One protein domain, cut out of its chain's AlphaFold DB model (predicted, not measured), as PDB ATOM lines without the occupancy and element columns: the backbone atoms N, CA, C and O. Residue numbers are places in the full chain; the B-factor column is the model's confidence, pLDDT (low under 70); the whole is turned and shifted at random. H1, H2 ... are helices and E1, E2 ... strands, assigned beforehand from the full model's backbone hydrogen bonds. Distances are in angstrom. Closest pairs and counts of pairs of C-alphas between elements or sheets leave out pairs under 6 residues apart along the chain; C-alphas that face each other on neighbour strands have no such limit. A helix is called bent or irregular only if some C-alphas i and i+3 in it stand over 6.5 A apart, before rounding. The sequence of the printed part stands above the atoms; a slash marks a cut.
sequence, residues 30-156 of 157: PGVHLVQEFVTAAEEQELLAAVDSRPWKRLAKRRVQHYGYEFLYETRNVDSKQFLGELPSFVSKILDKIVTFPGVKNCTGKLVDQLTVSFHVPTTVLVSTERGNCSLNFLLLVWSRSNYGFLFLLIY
ATOM      1  N   PRO A  30     -24.373 -30.946 -13.734       75.56
ATOM      2  CA  PRO A  30     -24.688 -30.297 -15.002       75.56
ATOM      3  C   PRO A  30     -25.475 -31.231 -15.925       75.56
ATOM      4  O   PRO A  30     -25.185 -32.422 -15.994       75.56
ATOM      5  N   GLY A  31     -26.467 -30.690 -16.632       71.06
ATOM      6  CA  GLY A  31     -27.323 -31.470 -17.532       71.06
ATOM      7  C   GLY A  31     -28.387 -32.307 -16.822       71.06
ATOM      8  O   GLY A  31     -29.226 -32.876 -17.510       71.06
ATOM      9  N   VAL A  32     -28.393 -32.342 -15.480       73.50
ATOM     10  CA  VAL A  32     -29.434 -32.996 -14.687       73.50
ATOM     11  C   VAL A  32     -30.426 -31.987 -14.141       73.50
ATOM     12  O   VAL A  32     -30.080 -31.081 -13.383       73.50
ATOM     13  N   HIS A  33     -31.689 -32.185 -14.496       74.25
ATOM     14  CA  HIS A  33     -32.798 -31.415 -13.950       74.25
ATOM     15  C   HIS A  33     -33.594 -32.264 -12.969       74.25
ATOM     16  O   HIS A  33     -33.790 -33.449 -13.199       74.25
ATOM     17  N   LEU A  34     -34.041 -31.641 -11.884       76.19
ATOM     18  CA  LEU A  34     -34.995 -32.165 -10.919       76.19
ATOM     19  C   LEU A  34     -36.226 -31.263 -10.957       76.19
ATOM     20  O   LEU A  34     -36.154 -30.103 -10.541       76.19
ATOM     21  N   VAL A  35     -37.330 -31.791 -11.480       76.69
ATOM     22  CA  VAL A  35     -38.591 -31.050 -11.624       76.69
ATOM     23  C   VAL A  35     -39.622 -31.637 -10.676       76.69
ATOM     24  O   VAL A  35     -40.018 -32.789 -10.842       76.69
ATOM     25  N   GLN A  36     -40.021 -30.848  -9.682       77.44
ATOM     26  CA  GLN A  36     -41.102 -31.187  -8.760       77.44
ATOM     27  C   GLN A  36     -42.458 -31.024  -9.445       77.44
ATOM     28  O   GLN A  36     -42.607 -30.177 -10.323       77.44
ATOM     29  N   GLU A  37     -43.431 -31.848  -9.041       79.25
ATOM     30  CA  GLU A  37     -44.822 -31.784  -9.521       79.25
ATOM     31  C   GLU A  37     -44.939 -31.817 -11.057       79.25
ATOM     32  O   GLU A  37     -45.878 -31.291 -11.653       79.25
ATOM     33  N   PHE A  38     -43.979 -32.473 -11.722       80.94
ATOM     34  CA  PHE A  38     -43.957 -32.574 -13.181       80.94
ATOM     35  C   PHE A  38     -45.168 -33.335 -13.733       80.94
ATOM     36  O   PHE A  38     -45.561 -33.123 -14.875       80.94
ATOM     37  N   VAL A  39     -45.781 -34.209 -12.937       80.94
ATOM     38  CA  VAL A  39     -47.033 -34.907 -13.244       80.94
ATOM     39  C   VAL A  39     -48.032 -34.537 -12.169       80.94
ATOM     40  O   VAL A  39     -47.749 -34.640 -10.979       80.94
ATOM     41  N   THR A  40     -49.191 -34.069 -12.609       84.38
ATOM     42  CA  THR A  40     -50.310 -33.728 -11.735       84.38
ATOM     43  C   THR A  40     -50.920 -34.996 -11.143       84.38
ATOM     44  O   THR A  40     -50.852 -36.067 -11.745       84.38
ATOM     45  N   ALA A  41     -51.603 -34.881 -10.004       82.56
ATOM     46  CA  ALA A  41     -52.272 -36.025  -9.379       82.56
ATOM     47  C   ALA A  41     -53.283 -36.727 -10.315       82.56
ATOM     48  O   ALA A  41     -53.455 -37.941 -10.245       82.56
ATOM     49  N   ALA A  42     -53.936 -35.979 -11.213       86.00
ATOM     50  CA  ALA A  42     -54.859 -36.543 -12.198       86.00
ATOM     51  C   ALA A  42     -54.124 -37.358 -13.275       86.00
ATOM     52  O   ALA A  42     -54.491 -38.501 -13.543       86.00
ATOM     53  N   GLU A  43     -53.054 -36.805 -13.854       84.31
ATOM     54  CA  GLU A  43     -52.208 -37.531 -14.809       84.31
ATOM     55  C   GLU A  43     -51.585 -38.775 -14.158       84.31
ATOM     56  O   GLU A  43     -51.529 -39.829 -14.780       84.31
ATOM     57  N   GLU A  44     -51.168 -38.694 -12.891       81.50
ATOM     58  CA  GLU A  44     -50.646 -39.839 -12.139       81.50
ATOM     59  C   GLU A  44     -51.673 -40.974 -12.056       81.50
ATOM     60  O   GLU A  44     -51.347 -42.126 -12.346       81.50
ATOM     61  N   GLN A  45     -52.921 -40.660 -11.700       83.12
ATOM     62  CA  GLN A  45     -53.995 -41.652 -11.642       83.12
ATOM     63  C   GLN A  45     -54.250 -42.299 -13.009       83.12
ATOM     64  O   GLN A  45     -54.402 -43.519 -13.081       83.12
ATOM     65  N   GLU A  46     -54.247 -41.511 -14.090       85.81
ATOM     66  CA  GLU A  46     -54.379 -42.019 -15.460       85.81
ATOM     67  C   GLU A  46     -53.221 -42.961 -15.833       85.81
ATOM     68  O   GLU A  46     -53.453 -44.057 -16.352       85.81
ATOM     69  N   LEU A  47     -51.974 -42.569 -15.536       84.00
ATOM     70  CA  LEU A  47     -50.780 -43.378 -15.794       84.00
ATOM     71  C   LEU A  47     -50.832 -44.702 -15.023       84.00
ATOM     72  O   LEU A  47     -50.597 -45.760 -15.607       84.00
ATOM     73  N   LEU A  48     -51.155 -44.654 -13.727       83.06
ATOM     74  CA  LEU A  48     -51.228 -45.837 -12.869       83.06
ATOM     75  C   LEU A  48     -52.318 -46.797 -13.335       83.06
ATOM     76  O   LEU A  48     -52.043 -47.982 -13.507       83.06
ATOM     77  N   ALA A  49     -53.524 -46.293 -13.609       86.56
ATOM     78  CA  ALA A  49     -54.620 -47.119 -14.103       86.56
ATOM     79  C   ALA A  49     -54.256 -47.808 -15.429       86.56
ATOM     80  O   ALA A  49     -54.502 -49.003 -15.597       86.56
ATOM     81  N   ALA A  50     -53.620 -47.079 -16.350       88.44
ATOM     82  CA  ALA A  50     -53.200 -47.617 -17.639       88.44
ATOM     83  C   ALA A  50     -52.068 -48.655 -17.511       88.44
ATOM     84  O   ALA A  50     -52.012 -49.623 -18.273       88.44
ATOM     85  N   VAL A  51     -51.134 -48.458 -16.582       86.38
ATOM     86  CA  VAL A  51     -50.053 -49.413 -16.312       86.38
ATOM     87  C   VAL A  51     -50.602 -50.673 -15.638       86.38
ATOM     88  O   VAL A  51     -50.289 -51.783 -16.070       86.38
ATOM     89  N   ASP A  52     -51.449 -50.529 -14.621       86.12
ATOM     90  CA  ASP A  52     -51.998 -51.653 -13.856       86.12
ATOM     91  C   ASP A  52     -52.937 -52.535 -14.691       86.12
ATOM     92  O   ASP A  52     -53.028 -53.740 -14.449       86.12
ATOM     93  N   SER A  53     -53.583 -51.978 -15.720       89.50
ATOM     94  CA  SER A  53     -54.443 -52.736 -16.635       89.50
ATOM     95  C   SER A  53     -53.679 -53.603 -17.644       89.50
ATOM     96  O   SER A  53     -54.302 -54.258 -18.481       89.50
ATOM     97  N   ARG A  54     -52.341 -53.582 -17.633       89.81
ATOM     98  CA  ARG A  54     -51.492 -54.262 -18.620       89.81
ATOM     99  C   ARG A  54     -50.621 -55.351 -17.987       89.81
ATOM    100  O   ARG A  54     -50.278 -55.280 -16.805       89.81
ATOM    101  N   PRO A  55     -50.257 -56.392 -18.758       90.81
ATOM    102  CA  PRO A  55     -49.481 -57.507 -18.236       90.81
ATOM    103  C   PRO A  55     -48.070 -57.073 -17.832       90.81
ATOM    104  O   PRO A  55     -47.414 -56.286 -18.508       90.81
ATOM    105  N   TRP A  56     -47.580 -57.651 -16.737       89.75
ATOM    106  CA  TRP A  56     -46.239 -57.407 -16.211       89.75
ATOM    107  C   TRP A  56     -45.291 -58.571 -16.515       89.75
ATOM    108  O   TRP A  56     -45.596 -59.723 -16.195       89.75
ATOM    109  N   LYS A  57     -44.082 -58.271 -16.999       88.75
ATOM    110  CA  LYS A  57     -42.965 -59.223 -17.056       88.75
ATOM    111  C   LYS A  57     -42.289 -59.289 -15.688       88.75
ATOM    112  O   LYS A  57     -41.838 -58.278 -15.146       88.75
ATOM    113  N   ARG A  58     -42.220 -60.478 -15.086       88.69
ATOM    114  CA  ARG A  58     -41.557 -60.673 -13.785       88.69
ATOM    115  C   ARG A  58     -40.057 -60.880 -13.982       88.69
ATOM    116  O   ARG A  58     -39.649 -61.758 -14.731       88.69
ATOM    117  N   LEU A  59     -39.253 -60.101 -13.265       83.69
ATOM    118  CA  LEU A  59     -37.812 -60.299 -13.105       83.69
ATOM    119  C   LEU A  59     -37.513 -60.714 -11.658       83.69
ATOM    120  O   LEU A  59     -38.376 -60.636 -10.783       83.69
ATOM    121  N   ALA A  60     -36.265 -61.099 -11.384       82.44
ATOM    122  CA  ALA A  60     -35.854 -61.612 -10.075       82.44
ATOM    123  C   ALA A  60     -36.169 -60.670  -8.891       82.44
ATOM    124  O   ALA A  60     -36.503 -61.140  -7.809       82.44
ATOM    125  N   LYS A  61     -36.066 -59.346  -9.086       78.38
ATOM    126  CA  LYS A  61     -36.220 -58.339  -8.012       78.38
ATOM    127  C   LYS A  61     -37.333 -57.312  -8.250       78.38
ATOM    128  O   LYS A  61     -37.554 -56.453  -7.404       78.38
ATOM    129  N   ARG A  62     -37.994 -57.350  -9.409       82.50
ATOM    130  CA  ARG A  62     -38.943 -56.315  -9.853       82.50
ATOM    131  C   ARG A  62     -39.872 -56.847 -10.932       82.50
ATOM    132  O   ARG A  62     -39.664 -57.941 -11.453       82.50
ATOM    133  N   ARG A  63     -40.880 -56.062 -11.289       86.00
ATOM    134  CA  ARG A  63     -41.728 -56.327 -12.457       86.00
ATOM    135  C   ARG A  63     -41.559 -55.191 -13.451       86.00
ATOM    136  O   ARG A  63     -41.380 -54.059 -13.021       86.00
ATOM    137  N   VAL A  64     -41.580 -55.493 -14.743       87.19
ATOM    138  CA  VAL A  64     -41.374 -54.503 -15.805       87.19
ATOM    139  C   VAL A  64     -42.426 -54.613 -16.907       87.19
ATOM    140  O   VAL A  64     -42.987 -55.686 -17.126       87.19
ATOM    141  N   GLN A  65     -42.683 -53.506 -17.591       87.44
ATOM    142  CA  GLN A  65     -43.407 -53.425 -18.857       87.44
ATOM    143  C   GLN A  65     -42.522 -52.656 -19.837       87.44
ATOM    144  O   GLN A  65     -41.963 -51.624 -19.467       87.44
ATOM    145  N   HIS A  66     -42.392 -53.154 -21.062       87.25
ATOM    146  CA  HIS A  66     -41.632 -52.501 -22.126       87.25
ATOM    147  C   HIS A  66     -42.588 -52.088 -23.245       87.25
ATOM    148  O   HIS A  66     -43.475 -52.858 -23.608       87.25
ATOM    149  N   TYR A  67     -42.384 -50.895 -23.789       87.06
ATOM    150  CA  TYR A  67     -43.056 -50.375 -24.975       87.06
ATOM    151  C   TYR A  67     -42.011 -49.767 -25.907       87.06
ATOM    152  O   TYR A  67     -40.941 -49.351 -25.447       87.06
ATOM    153  N   GLY A  68     -42.301 -49.708 -27.206       87.44
ATOM    154  CA  GLY A  68     -41.274 -49.386 -28.184       87.44
ATOM    155  C   GLY A  68     -40.415 -50.606 -28.458       87.44
ATOM    156  O   GLY A  68     -40.805 -51.492 -29.210       87.44
ATOM    157  N   TYR A  69     -39.276 -50.696 -27.783       83.75
ATOM    158  CA  TYR A  69     -38.352 -51.818 -27.917       83.75
ATOM    159  C   TYR A  69     -38.187 -52.587 -26.612       83.75
ATOM    160  O   TYR A  69     -38.140 -52.001 -25.524       83.75
ATOM    161  N   GLU A  70     -38.035 -53.906 -26.715       82.62
ATOM    162  CA  GLU A  70     -37.728 -54.725 -25.546       82.62
ATOM    163  C   GLU A  70     -36.282 -54.507 -25.078       82.62
ATOM    164  O   GLU A  70     -35.333 -54.587 -25.860       82.62
ATOM    165  N   PHE A  71     -36.103 -54.278 -23.775       80.62
ATOM    166  CA  PHE A  71     -34.775 -54.293 -23.171       80.62
ATOM    167  C   PHE A  71     -34.363 -55.733 -22.836       80.62
ATOM    168  O   PHE A  71     -34.975 -56.398 -21.990       80.62
ATOM    169  N   LEU A  72     -33.293 -56.215 -23.468       79.31
ATOM    170  CA  LEU A  72     -32.766 -57.562 -23.269       79.31
ATOM    171  C   LEU A  72     -31.772 -57.568 -22.103       79.31
ATOM    172  O   LEU A  72     -30.628 -57.135 -22.214       79.31
ATOM    173  N   TYR A  73     -32.202 -58.092 -20.954       78.75
ATOM    174  CA  TYR A  73     -31.387 -58.103 -19.732       78.75
ATOM    175  C   TYR A  73     -30.151 -59.009 -19.801       78.75
ATOM    176  O   TYR A  73     -29.180 -58.747 -19.093       78.75
ATOM    177  N   GLU A  74     -30.179 -60.050 -20.633       79.00
ATOM    178  CA  GLU A  74     -29.057 -60.982 -20.810       79.00
ATOM    179  C   GLU A  74     -27.871 -60.306 -21.499       79.00
ATOM    180  O   GLU A  74     -26.731 -60.430 -21.057       79.00
ATOM    181  N   THR A  75     -28.155 -59.533 -22.546       77.81
ATOM    182  CA  THR A  75     -27.155 -58.823 -23.352       77.81
ATOM    183  C   THR A  75     -26.969 -57.369 -22.921       77.81
ATOM    184  O   THR A  75     -26.054 -56.709 -23.407       77.81
ATOM    185  N   ARG A  76     -27.809 -56.877 -21.995       76.00
ATOM    186  CA  ARG A  76     -27.880 -55.475 -21.541       76.00
ATOM    187  C   ARG A  76     -27.993 -54.503 -22.711       76.00
ATOM    188  O   ARG A  76     -27.317 -53.479 -22.738       76.00
ATOM    189  N   ASN A  77     -28.810 -54.868 -23.688       70.38
ATOM    190  CA  ASN A  77     -28.936 -54.127 -24.929       70.38
ATOM    191  C   ASN A  77     -30.391 -54.115 -25.400       70.38
ATOM    192  O   ASN A  77     -31.227 -54.894 -24.939       70.38
ATOM    193  N   VAL A  78     -30.668 -53.232 -26.344       70.62
ATOM    194  CA  VAL A  78     -31.910 -53.179 -27.097       70.62
ATOM    195  C   VAL A  78     -31.616 -53.749 -28.480       70.62
ATOM    196  O   VAL A  78     -30.697 -53.296 -29.161       70.62
ATOM    197  N   ASP A  79     -32.363 -54.768 -28.896       72.00
ATOM    198  CA  ASP A  79     -32.279 -55.272 -30.268       72.00
ATOM    199  C   ASP A  79     -33.271 -54.494 -31.138       72.00
ATOM    200  O   ASP A  79     -34.476 -54.518 -30.890       72.00
ATOM    201  N   SER A  80     -32.777 -53.816 -32.178       67.31
ATOM    202  CA  SER A  80     -33.616 -53.068 -33.123       67.31
ATOM    203  C   SER A  80     -34.595 -53.958 -33.894       67.31
ATOM    204  O   SER A  80     -35.549 -53.456 -34.483       67.31
ATOM    205  N   LYS A  81     -34.394 -55.281 -33.873       70.19
ATOM    206  CA  LYS A  81     -35.327 -56.266 -34.431       70.19
ATOM    207  C   LYS A  81     -36.490 -56.597 -33.489       70.19
ATOM    208  O   LYS A  81     -37.466 -57.188 -33.940       70.19
ATOM    209  N   GLN A  82     -36.405 -56.225 -32.210       73.50
ATOM    210  CA  GLN A  82     -37.409 -56.497 -31.172       73.50
ATOM    211  C   GLN A  82     -38.288 -55.264 -30.914       73.50
ATOM    212  O   GLN A  82     -38.359 -54.739 -29.800       73.50
ATOM    213  N   PHE A  83     -38.944 -54.785 -31.973       83.31
ATOM    214  CA  PHE A  83     -39.935 -53.719 -31.874       83.31
ATOM    215  C   PHE A  83     -41.279 -54.294 -31.397       83.31
ATOM    216  O   PHE A  83     -41.898 -55.108 -32.078       83.31
ATOM    217  N   LEU A  84     -41.721 -53.864 -30.216       84.50
ATOM    218  CA  LEU A  84     -42.964 -54.273 -29.554       84.50
ATOM    219  C   LEU A  84     -44.182 -53.436 -29.986       84.50
ATOM    220  O   LEU A  84     -45.304 -53.736 -29.577       84.50
ATOM    221  N   GLY A  85     -43.967 -52.393 -30.788       86.00
ATOM    222  CA  GLY A  85     -44.988 -51.434 -31.204       86.00
ATOM    223  C   GLY A  85     -44.711 -50.026 -30.683       86.00
ATOM    224  O   GLY A  85     -43.822 -49.811 -29.863       86.00
ATOM    225  N   GLU A  86     -45.474 -49.057 -31.182       87.31
ATOM    226  CA  GLU A  86     -45.319 -47.646 -30.820       87.31
ATOM    227  C   GLU A  86     -45.564 -47.383 -29.329       87.31
ATOM    228  O   GLU A  86     -46.139 -48.198 -28.596       87.31
ATOM    229  N   LEU A  87     -45.136 -46.202 -28.874       86.81
ATOM    230  CA  LEU A  87     -45.415 -45.789 -27.511       86.81
ATOM    231  C   LEU A  87     -46.924 -45.625 -27.291       86.81
ATOM    232  O   LEU A  87     -47.637 -45.059 -28.119       86.81
ATOM    233  N   PRO A  88     -47.430 -46.106 -26.153       88.69
ATOM    234  CA  PRO A  88     -48.854 -46.131 -25.886       88.69
ATOM    235  C   PRO A  88     -49.387 -44.720 -25.599       88.69
ATOM    236  O   PRO A  88     -48.746 -43.913 -24.930       88.69
ATOM    237  N   SER A  89     -50.612 -44.428 -26.035       89.56
ATOM    238  CA  SER A  89     -51.183 -43.070 -25.973       89.56
ATOM    239  C   SER A  89     -51.249 -42.461 -24.568       89.56
ATOM    240  O   SER A  89     -51.201 -41.239 -24.440       89.56
ATOM    241  N   PHE A  90     -51.303 -43.274 -23.507       87.19
ATOM    242  CA  PHE A  90     -51.354 -42.781 -22.125       87.19
ATOM    243  C   PHE A  90     -50.098 -42.003 -21.701       87.19
ATOM    244  O   PHE A  90     -50.175 -41.231 -20.752       87.19
ATOM    245  N   VAL A  91     -48.960 -42.160 -22.395       84.25
ATOM    246  CA  VAL A  91     -47.744 -41.378 -22.104       84.25
ATOM    247  C   VAL A  91     -47.594 -40.118 -22.953       84.25
ATOM    248  O   VAL A  91     -46.705 -39.321 -22.668       84.25
ATOM    249  N   SER A  92     -48.457 -39.894 -23.949       85.69
ATOM    250  CA  SER A  92     -48.367 -38.748 -24.874       85.69
ATOM    251  C   SER A  92     -48.260 -37.404 -24.148       85.69
ATOM    252  O   SER A  92     -47.287 -36.684 -24.346       85.69
ATOM    253  N   LYS A  93     -49.174 -37.133 -23.205       84.56
ATOM    254  CA  LYS A  93     -49.166 -35.917 -22.372       84.56
ATOM    255  C   LYS A  93     -47.820 -35.698 -21.676       84.56
ATOM    256  O   LYS A  93     -47.332 -34.577 -21.588       84.56
ATOM    257  N   ILE A  94     -47.214 -36.775 -21.175       82.88
ATOM    258  CA  ILE A  94     -45.937 -36.708 -20.462       82.88
ATOM    259  C   ILE A  94     -44.798 -36.423 -21.438       82.88
ATOM    260  O   ILE A  94     -43.962 -35.568 -21.159       82.88
ATOM    261  N   LEU A  95     -44.789 -37.089 -22.595       80.25
ATOM    262  CA  LEU A  95     -43.818 -36.848 -23.662       80.25
ATOM    263  C   LEU A  95     -43.873 -35.401 -24.162       80.25
ATOM    264  O   LEU A  95     -42.826 -34.772 -24.292       80.25
ATOM    265  N   ASP A  96     -45.069 -34.840 -24.343       82.81
ATOM    266  CA  ASP A  96     -45.243 -33.444 -24.756       82.81
ATOM    267  C   ASP A  96     -44.660 -32.473 -23.719       82.81
ATOM    268  O   ASP A  96     -43.933 -31.536 -24.063       82.81
ATOM    269  N   LYS A  97     -44.896 -32.731 -22.425       81.94
ATOM    270  CA  LYS A  97     -44.319 -31.938 -21.325       81.94
ATOM    271  C   LYS A  97     -42.795 -32.038 -21.278       81.94
ATOM    272  O   LYS A  97     -42.133 -31.070 -20.916       81.94
ATOM    273  N   ILE A  98     -42.226 -33.188 -21.643       77.62
ATOM    274  CA  ILE A  98     -40.770 -33.390 -21.691       77.62
ATOM    275  C   ILE A  98     -40.171 -32.603 -22.856       77.62
ATOM    276  O   ILE A  98     -39.201 -31.876 -22.668       77.62
ATOM    277  N   VAL A  99     -40.751 -32.712 -24.055       76.06
ATOM    278  CA  VAL A  99     -40.258 -32.024 -25.263       76.06
ATOM    279  C   VAL A  99     -40.350 -30.503 -25.124       76.06
ATOM    280  O   VAL A  99     -39.500 -29.783 -25.643       76.06
ATOM    281  N   THR A 100     -41.353 -30.008 -24.402       79.38
ATOM    282  CA  THR A 100     -41.529 -28.573 -24.126       79.38
ATOM    283  C   THR A 100     -40.727 -28.075 -22.918       79.38
ATOM    284  O   THR A 100     -40.708 -26.869 -22.658       79.38
ATOM    285  N   PHE A 101     -40.035 -28.957 -22.186       79.25
ATOM    286  CA  PHE A 101     -39.278 -28.570 -21.001       79.25
ATOM    287  C   PHE A 101     -38.034 -27.734 -21.377       79.25
ATOM    288  O   PHE A 101     -37.173 -28.220 -22.113       79.25
ATOM    289  N   PRO A 102     -37.848 -26.519 -20.822       73.38
ATOM    290  CA  PRO A 102     -36.755 -25.612 -21.206       73.38
ATOM    291  C   PRO A 102     -35.332 -26.155 -20.989       73.38
ATOM    292  O   PRO A 102     -34.380 -25.657 -21.593       73.38
ATOM    293  N   GLY A 103     -35.166 -27.146 -20.105       68.25
ATOM    294  CA  GLY A 103     -33.883 -27.815 -19.864       68.25
ATOM    295  C   GLY A 103     -33.493 -28.826 -20.946       68.25
ATOM    296  O   GLY A 103     -32.321 -29.170 -21.064       68.25
ATOM    297  N   VAL A 104     -34.439 -29.256 -21.788       65.44
ATOM    298  CA  VAL A 104     -34.175 -30.145 -22.925       65.44
ATOM    299  C   VAL A 104     -33.701 -29.303 -24.112       65.44
ATOM    300  O   VAL A 104     -34.460 -28.936 -25.005       65.44
ATOM    301  N   LYS A 105     -32.413 -28.954 -24.126       56.84
ATOM    302  CA  LYS A 105     -31.783 -28.310 -25.290       56.84
ATOM    303  C   LYS A 105     -31.389 -29.393 -26.308       56.84
ATOM    304  O   LYS A 105     -30.957 -30.465 -25.921       56.84
ATOM    305  N   ASN A 106     -31.543 -29.126 -27.608       52.47
ATOM    306  CA  ASN A 106     -31.109 -29.981 -28.735       52.47
ATOM    307  C   ASN A 106     -31.843 -31.316 -29.003       52.47
ATOM    308  O   ASN A 106     -31.450 -32.031 -29.923       52.47
ATOM    309  N   CYS A 107     -32.936 -31.662 -28.312       52.28
ATOM    310  CA  CYS A 107     -33.713 -32.872 -28.659       52.28
ATOM    311  C   CYS A 107     -34.784 -32.651 -29.748       52.28
ATOM    312  O   CYS A 107     -35.557 -33.560 -30.045       52.28
ATOM    313  N   THR A 108     -34.795 -31.481 -30.387       43.88
ATOM    314  CA  THR A 108     -35.835 -30.942 -31.287       43.88
ATOM    315  C   THR A 108     -36.143 -31.749 -32.556       43.88
ATOM    316  O   THR A 108     -37.001 -31.335 -33.328       43.88
ATOM    317  N   GLY A 109     -35.475 -32.879 -32.807       47.06
ATOM    318  CA  GLY A 109     -35.593 -33.603 -34.078       47.06
ATOM    319  C   GLY A 109     -36.047 -35.060 -34.016       47.06
ATOM    320  O   GLY A 109     -36.328 -35.625 -35.068       47.06
ATOM    321  N   LYS A 110     -36.085 -35.718 -32.850       53.97
ATOM    322  CA  LYS A 110     -36.360 -37.166 -32.803       53.97
ATOM    323  C   LYS A 110     -37.108 -37.556 -31.525       53.97
ATOM    324  O   LYS A 110     -36.628 -37.325 -30.417       53.97
ATOM    325  N   LEU A 111     -38.280 -38.153 -31.716       66.75
ATOM    326  CA  LEU A 111     -39.207 -38.567 -30.666       66.75
ATOM    327  C   LEU A 111     -38.614 -39.689 -29.802       66.75
ATOM    328  O   LEU A 111     -37.730 -40.426 -30.242       66.75
ATOM    329  N   VAL A 112     -39.087 -39.778 -28.562       74.06
ATOM    330  CA  VAL A 112     -38.845 -40.930 -27.691       74.06
ATOM    331  C   VAL A 112     -39.524 -42.148 -28.311       74.06
ATOM    332  O   VAL A 112     -40.696 -42.069 -28.671       74.06
ATOM    333  N   ASP A 113     -38.800 -43.257 -28.436       77.50
ATOM    334  CA  ASP A 113     -39.277 -44.476 -29.097       77.50
ATOM    335  C   ASP A 113     -39.190 -45.728 -28.217       77.50
ATOM    336  O   ASP A 113     -39.644 -46.786 -28.641       77.50
ATOM    337  N   GLN A 114     -38.679 -45.621 -26.987       80.81
ATOM    338  CA  GLN A 114     -38.680 -46.697 -25.997       80.81
ATOM    339  C   GLN A 114     -39.202 -46.218 -24.640       80.81
ATOM    340  O   GLN A 114     -38.916 -45.106 -24.205       80.81
ATOM    341  N   LEU A 115     -39.939 -47.088 -23.948       82.56
ATOM    342  CA  LEU A 115     -40.460 -46.861 -22.605       82.56
ATOM    343  C   LEU A 115     -40.369 -48.149 -21.780       82.56
ATOM    344  O   LEU A 115     -40.937 -49.172 -22.149       82.56
ATOM    345  N   THR A 116     -39.714 -48.099 -20.628       83.00
ATOM    346  CA  THR A 116     -39.682 -49.182 -19.644       83.00
ATOM    347  C   THR A 116     -40.320 -48.704 -18.357       83.00
ATOM    348  O   THR A 116     -39.765 -47.843 -17.688       83.00
ATOM    349  N   VAL A 117     -41.449 -49.294 -17.979       83.81
ATOM    350  CA  VAL A 117     -42.092 -49.092 -16.678       83.81
ATOM    351  C   VAL A 117     -41.636 -50.204 -15.745       83.81
ATOM    352  O   VAL A 117     -41.730 -51.376 -16.089       83.81
ATOM    353  N   SER A 118     -41.134 -49.872 -14.563       79.69
ATOM    354  CA  SER A 118     -40.532 -50.840 -13.646       79.69
ATOM    355  C   SER A 118     -41.023 -50.635 -12.225       79.69
ATOM    356  O   SER A 118     -40.800 -49.578 -11.656       79.69
ATOM    357  N   PHE A 119     -41.657 -51.642 -11.634       77.06
ATOM    358  CA  PHE A 119     -42.201 -51.593 -10.281       77.06
ATOM    359  C   PHE A 119     -41.296 -52.324  -9.279       77.06
ATOM    360  O   PHE A 119     -41.040 -53.530  -9.408       77.06
ATOM    361  N   HIS A 120     -40.873 -51.598  -8.244       69.12
ATOM    362  CA  HIS A 120     -40.106 -52.082  -7.099       69.12
ATOM    363  C   HIS A 120     -40.939 -51.961  -5.820       69.12
ATOM    364  O   HIS A 120     -41.651 -50.982  -5.617       69.12
ATOM    365  N   VAL A 121     -40.816 -52.932  -4.919       55.12
ATOM    366  CA  VAL A 121     -41.306 -52.814  -3.537       55.12
ATOM    367  C   VAL A 121     -40.156 -52.212  -2.709       55.12
ATOM    368  O   VAL A 121     -39.050 -52.740  -2.823       55.12
ATOM    369  N   PRO A 122     -40.348 -51.131  -1.924       50.00
ATOM    370  CA  PRO A 122     -41.603 -50.560  -1.450       50.00
ATOM    371  C   PRO A 122     -42.045 -49.344  -2.277       50.00
ATOM    372  O   PRO A 122     -41.882 -48.205  -1.862       50.00
ATOM    373  N   THR A 123     -42.697 -49.602  -3.411       50.19
ATOM    374  CA  THR A 123     -43.500 -48.651  -4.194       50.19
ATOM    375  C   THR A 123     -42.757 -47.643  -5.063       50.19
ATOM    376  O   THR A 123     -43.173 -46.498  -5.158       50.19
ATOM    377  N   THR A 124     -41.718 -48.085  -5.771       51.66
ATOM    378  CA  THR A 124     -41.078 -47.254  -6.798       51.66
ATOM    379  C   THR A 124     -41.403 -47.728  -8.198       51.66
ATOM    380  O   THR A 124     -40.983 -48.816  -8.597       51.66
ATOM    381  N   VAL A 125     -42.123 -46.891  -8.947       55.94
ATOM    382  CA  VAL A 125     -42.248 -47.022 -10.400       55.94
ATOM    383  C   VAL A 125     -41.138 -46.197 -11.037       55.94
ATOM    384  O   VAL A 125     -41.013 -45.017 -10.730       55.94
ATOM    385  N   LEU A 126     -40.317 -46.840 -11.869       55.47
ATOM    386  CA  LEU A 126     -39.319 -46.196 -12.713       55.47
ATOM    387  C   LEU A 126     -39.798 -46.243 -14.151       55.47
ATOM    388  O   LEU A 126     -40.009 -47.335 -14.677       55.47
ATOM    389  N   VAL A 127     -39.953 -45.081 -14.771       57.12
ATOM    390  CA  VAL A 127     -40.188 -44.987 -16.209       57.12
ATOM    391  C   VAL A 127     -38.899 -44.529 -16.867       57.12
ATOM    392  O   VAL A 127     -38.433 -43.431 -16.569       57.12
ATOM    393  N   SER A 128     -38.323 -45.388 -17.708       56.53
ATOM    394  CA  SER A 128     -37.116 -45.101 -18.477       56.53
ATOM    395  C   SER A 128     -37.392 -45.057 -19.961       56.53
ATOM    396  O   SER A 128     -38.158 -45.870 -20.470       56.53
ATOM    397  N   THR A 129     -36.772 -44.107 -20.641       55.03
ATOM    398  CA  THR A 129     -36.845 -43.989 -22.088       55.03
ATOM    399  C   THR A 129     -35.440 -43.930 -22.656       55.03
ATOM    400  O   THR A 129     -34.645 -43.127 -22.169       55.03
ATOM    401  N   GLU A 130     -35.132 -44.726 -23.675       54.62
ATOM    402  CA  GLU A 130     -33.874 -44.627 -24.426       54.62
ATOM    403  C   GLU A 130     -34.170 -44.469 -25.921       54.62
ATOM    404  O   GLU A 130     -35.283 -44.742 -26.364       54.62
ATOM    405  N   ARG A 131     -33.168 -44.033 -26.696       61.31
ATOM    406  CA  ARG A 131     -33.191 -44.098 -28.162       61.31
ATOM    407  C   ARG A 131     -32.012 -44.925 -28.658       61.31
ATOM    408  O   ARG A 131     -30.882 -44.742 -28.208       61.31
ATOM    409  N   GLY A 132     -32.244 -45.753 -29.671       47.75
ATOM    410  CA  GLY A 132     -31.173 -46.400 -30.425       47.75
ATOM    411  C   GLY A 132     -30.242 -45.397 -31.134       47.75
ATOM    412  O   GLY A 132     -30.666 -44.626 -31.995       47.75
ATOM    413  N   ASN A 133     -28.946 -45.479 -30.812       39.88
ATOM    414  CA  ASN A 133     -27.784 -44.969 -31.563       39.88
ATOM    415  C   ASN A 133     -27.483 -43.448 -31.580       39.88
ATOM    416  O   ASN A 133     -26.709 -42.984 -32.419       39.88
ATOM    417  N   CYS A 134     -28.016 -42.655 -30.650       34.88
ATOM    418  CA  CYS A 134     -27.447 -41.342 -30.314       34.88
ATOM    419  C   CYS A 134     -27.271 -41.264 -28.797       34.88
ATOM    420  O   CYS A 134     -28.222 -41.533 -28.072       34.88
ATOM    421  N   SER A 135     -26.074 -40.903 -28.326       36.56
ATOM    422  CA  SER A 135     -25.855 -40.520 -26.927       36.56
ATOM    423  C   SER A 135     -26.868 -39.434 -26.554       36.56
ATOM    424  O   SER A 135     -27.001 -38.497 -27.337       36.56
ATOM    425  N   LEU A 136     -27.533 -39.589 -25.400       39.03
ATOM    426  CA  LEU A 136     -28.730 -38.908 -24.858       39.03
ATOM    427  C   LEU A 136     -30.019 -39.763 -24.961       39.03
ATOM    428  O   LEU A 136     -30.390 -40.180 -26.049       39.03
ATOM    429  N   ASN A 137     -30.839 -40.007 -23.933       45.94
ATOM    430  CA  ASN A 137     -30.896 -39.544 -22.547       45.94
ATOM    431  C   ASN A 137     -31.783 -40.495 -21.756       45.94
ATOM    432  O   ASN A 137     -32.950 -40.669 -22.097       45.94
ATOM    433  N   PHE A 138     -31.245 -41.069 -20.687       44.44
ATOM    434  CA  PHE A 138     -32.027 -41.856 -19.747       44.44
ATOM    435  C   PHE A 138     -32.963 -40.896 -19.005       44.44
ATOM    436  O   PHE A 138     -32.516 -40.101 -18.180       44.44
ATOM    437  N   LEU A 139     -34.253 -40.933 -19.323       51.16
ATOM    438  CA  LEU A 139     -35.254 -40.278 -18.493       51.16
ATOM    439  C   LEU A 139     -35.557 -41.188 -17.311       51.16
ATOM    440  O   LEU A 139     -35.715 -42.384 -17.509       51.16
ATOM    441  N   LEU A 140     -35.634 -40.664 -16.092       54.53
ATOM    442  CA  LEU A 140     -36.099 -41.447 -14.950       54.53
ATOM    443  C   LEU A 140     -37.251 -40.712 -14.281       54.53
ATOM    444  O   LEU A 140     -37.033 -39.691 -13.635       54.53
ATOM    445  N   LEU A 141     -38.468 -41.239 -14.425       55.03
ATOM    446  CA  LEU A 141     -39.576 -40.871 -13.544       55.03
ATOM    447  C   LEU A 141     -39.528 -41.787 -12.332       55.03
ATOM    448  O   LEU A 141     -39.729 -42.989 -12.488       55.03
ATOM    449  N   VAL A 142     -39.242 -41.237 -11.156       53.44
ATOM    450  CA  VAL A 142     -39.275 -41.969  -9.882       53.44
ATOM    451  C   VAL A 142     -40.587 -41.659  -9.172       53.44
ATOM    452  O   VAL A 142     -40.952 -40.495  -9.046       53.44
ATOM    453  N   TRP A 143     -41.274 -42.693  -8.691       54.66
ATOM    454  CA  TRP A 143     -42.484 -42.576  -7.870       54.66
ATOM    455  C   TRP A 143     -42.283 -43.193  -6.475       54.66
ATOM    456  O   TRP A 143     -41.483 -44.113  -6.321       54.66
ATOM    457  N   SER A 144     -43.004 -42.712  -5.460       47.19
ATOM    458  CA  SER A 144     -43.082 -43.308  -4.117       47.19
ATOM    459  C   SER A 144     -44.519 -43.212  -3.608       47.19
ATOM    460  O   SER A 144     -45.102 -42.134  -3.621       47.19
ATOM    461  N   ARG A 145     -45.095 -44.325  -3.131       48.25
ATOM    462  CA  ARG A 145     -46.481 -44.379  -2.614       48.25
ATOM    463  C   ARG A 145     -46.591 -43.994  -1.137       48.25
ATOM    464  O   ARG A 145     -47.700 -43.856  -0.631       48.25
ATOM    465  N   SER A 146     -45.468 -43.844  -0.431       42.00
ATOM    466  CA  SER A 146     -45.461 -43.281   0.925       42.00
ATOM    467  C   SER A 146     -45.569 -41.765   0.836       42.00
ATOM    468  O   SER A 146     -44.700 -41.166   0.214       42.00
ATOM    469  N   ASN A 147     -46.634 -41.222   1.448       38.03
ATOM    470  CA  ASN A 147     -47.005 -39.812   1.649       38.03
ATOM    471  C   ASN A 147     -46.015 -38.782   1.086       38.03
ATOM    472  O   ASN A 147     -44.859 -38.765   1.493       38.03
ATOM    473  N   TYR A 148     -46.545 -37.875   0.259       40.34
ATOM    474  CA  TYR A 148     -45.866 -36.863  -0.563       40.34
ATOM    475  C   TYR A 148     -45.430 -37.410  -1.931       40.34
ATOM    476  O   TYR A 148     -44.353 -37.976  -2.097       40.34
ATOM    477  N   GLY A 149     -46.327 -37.241  -2.911       40.50
ATOM    478  CA  GLY A 149     -46.147 -37.580  -4.321       40.50
ATOM    479  C   GLY A 149     -45.018 -36.780  -4.959       40.50
ATOM    480  O   GLY A 149     -45.237 -35.796  -5.657       40.50
ATOM    481  N   PHE A 150     -43.789 -37.208  -4.710       44.78
ATOM    482  CA  PHE A 150     -42.628 -36.656  -5.375       44.78
ATOM    483  C   PHE A 150     -42.399 -37.416  -6.669       44.78
ATOM    484  O   PHE A 150     -41.727 -38.447  -6.696       44.78
ATOM    485  N   LEU A 151     -42.982 -36.895  -7.747       49.38
ATOM    486  CA  LEU A 151     -42.510 -37.222  -9.074       49.38
ATOM    487  C   LEU A 151     -41.339 -36.303  -9.399       49.38
ATOM    488  O   LEU A 151     -41.507 -35.090  -9.513       49.38
ATOM    489  N   PHE A 152     -40.166 -36.898  -9.563       48.81
ATOM    490  CA  PHE A 152     -39.006 -36.198 -10.078       48.81
ATOM    491  C   PHE A 152     -38.712 -36.689 -11.483       48.81
ATOM    492  O   PHE A 152     -38.560 -37.889 -11.716       48.81
ATOM    493  N   LEU A 153     -38.642 -35.743 -12.413       52.44
ATOM    494  CA  LEU A 153     -38.124 -35.973 -13.750       52.44
ATOM    495  C   LEU A 153     -36.612 -35.752 -13.711       52.44
ATOM    496  O   LEU A 153     -36.202 -34.604 -13.585       52.44
ATOM    497  N   LEU A 154     -35.810 -36.817 -13.810       49.97
ATOM    498  CA  LEU A 154     -34.375 -36.708 -14.091       49.97
ATOM    499  C   LEU A 154     -34.174 -36.762 -15.603       49.97
ATOM    500  O   LEU A 154     -34.346 -37.811 -16.220       49.97
ATOM    501  N   ILE A 155     -33.830 -35.618 -16.183       52.19
ATOM    502  CA  ILE A 155     -33.346 -35.513 -17.562       52.19
ATOM    503  C   ILE A 155     -31.826 -35.477 -17.469       52.19
ATOM    504  O   ILE A 155     -31.332 -34.606 -16.772       52.19
ATOM    505  N   TYR A 156     -31.109 -36.396 -18.114       44.09
ATOM    506  CA  TYR A 156     -29.665 -36.265 -18.377       44.09
ATOM    507  C   TYR A 156     -29.470 -35.518 -19.716       44.09
ATOM    508  O   TYR A 156     -30.436 -35.435 -20.469       44.09
TER     509      TYR A 156
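This is residues 30 to 156 of the 157 residues of an uncharacterized protein of Triticum turgidum subsp. durum (UniProt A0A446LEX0). What is the shape? A twisted wall of seven antiparallel strands, with E1 at one edge and E3 at the other, has two helices, H1 and H2, off one face, close to it but not firmly seated. E2 bends by 132 degrees at residue 68, and its far half makes a hairpin with E3. What is it made of? The printed part has 127 residues, in the order E1 H1 E2 E3 H2 E4 E5 E6 E7, of mixed class, and the sheet order is E1 E7 E6 E5 E4 E2 E3. It is compact, with a radius of gyration of the C-alphas of 14.4 A and spans of 39 by 36 by 27 A.

Where do the first elements lie? E1, residues 33 to 35, begins at C-alpha 33, (-32.798, -31.415, -13.950). H1 is residues 41 to 52, 16.3 A long, and E2 is residues 63 to 72, 14.1 A long. What follows? E3 is residues 77 to 85, 17.4 A, and bends by 83 degrees at residue 81; H2 is residues 89 to 99, 15.6 A, and irregular, C-alphas 90 and 93 being 7.2 A apart. E4 is residues 115 to 120, 16.4 A, and E5 residues 124 to 129, 16.2 A. Where does it end? E6 is residues 139 to 142, and E7, residues 152 to 155, ends at C-alpha 155, (-33.346, -35.513, -17.562).

How do the strands pair? Edge strand E1 is antiparallel to E7, with N 33 and O 155 3.3 A apart. E4 to E7 form a meander, each strand the antiparallel neighbour of the one before: N 154 and O 140 are 3.1 A apart, N 141 and O 127 3.1 A, and N 118 and O 126 2.8 A. E2 pairs in a staggered way, with E4 over residues 63 to 67, N 65 and O 117 at 2.8 A, and with E3 over residues 68 to 72, N 70 and O 82 at 3.2 A. Where are the helices? H1 touches H2 with its residues 46 to 50 alone, the closest C-alphas being those of Leu 47 and Phe 90, 6.4 A apart, at a steep tilt of 48 degrees, opposite ways. Each is only just not on the sheet, with 4 pairs of C-alphas within 10 A. How do their backbones look? Every O i to N i+4 pair of H1 is within hydrogen-bond range; in H2, 5 of 7 are. What does H2 link? E3, H2 and E4 make a split strand-helix-strand unit, two strands of one sheet that are not neighbours, with a helix between them along the chain and E2 between them in the sheet; its crossover is left-handed.

How large is it? The two C-alphas farthest apart, those of Lys 81 and Asn 147, are 41.3 A apart, and the printed part has no cut. Which link is long? That from H2 to E4, residues 100 to 114. Where is confidence low? The mean pLDDT of the printed part is 70.5; residue 80, residues 103 to 111 and residues 120 to 156 are under 70.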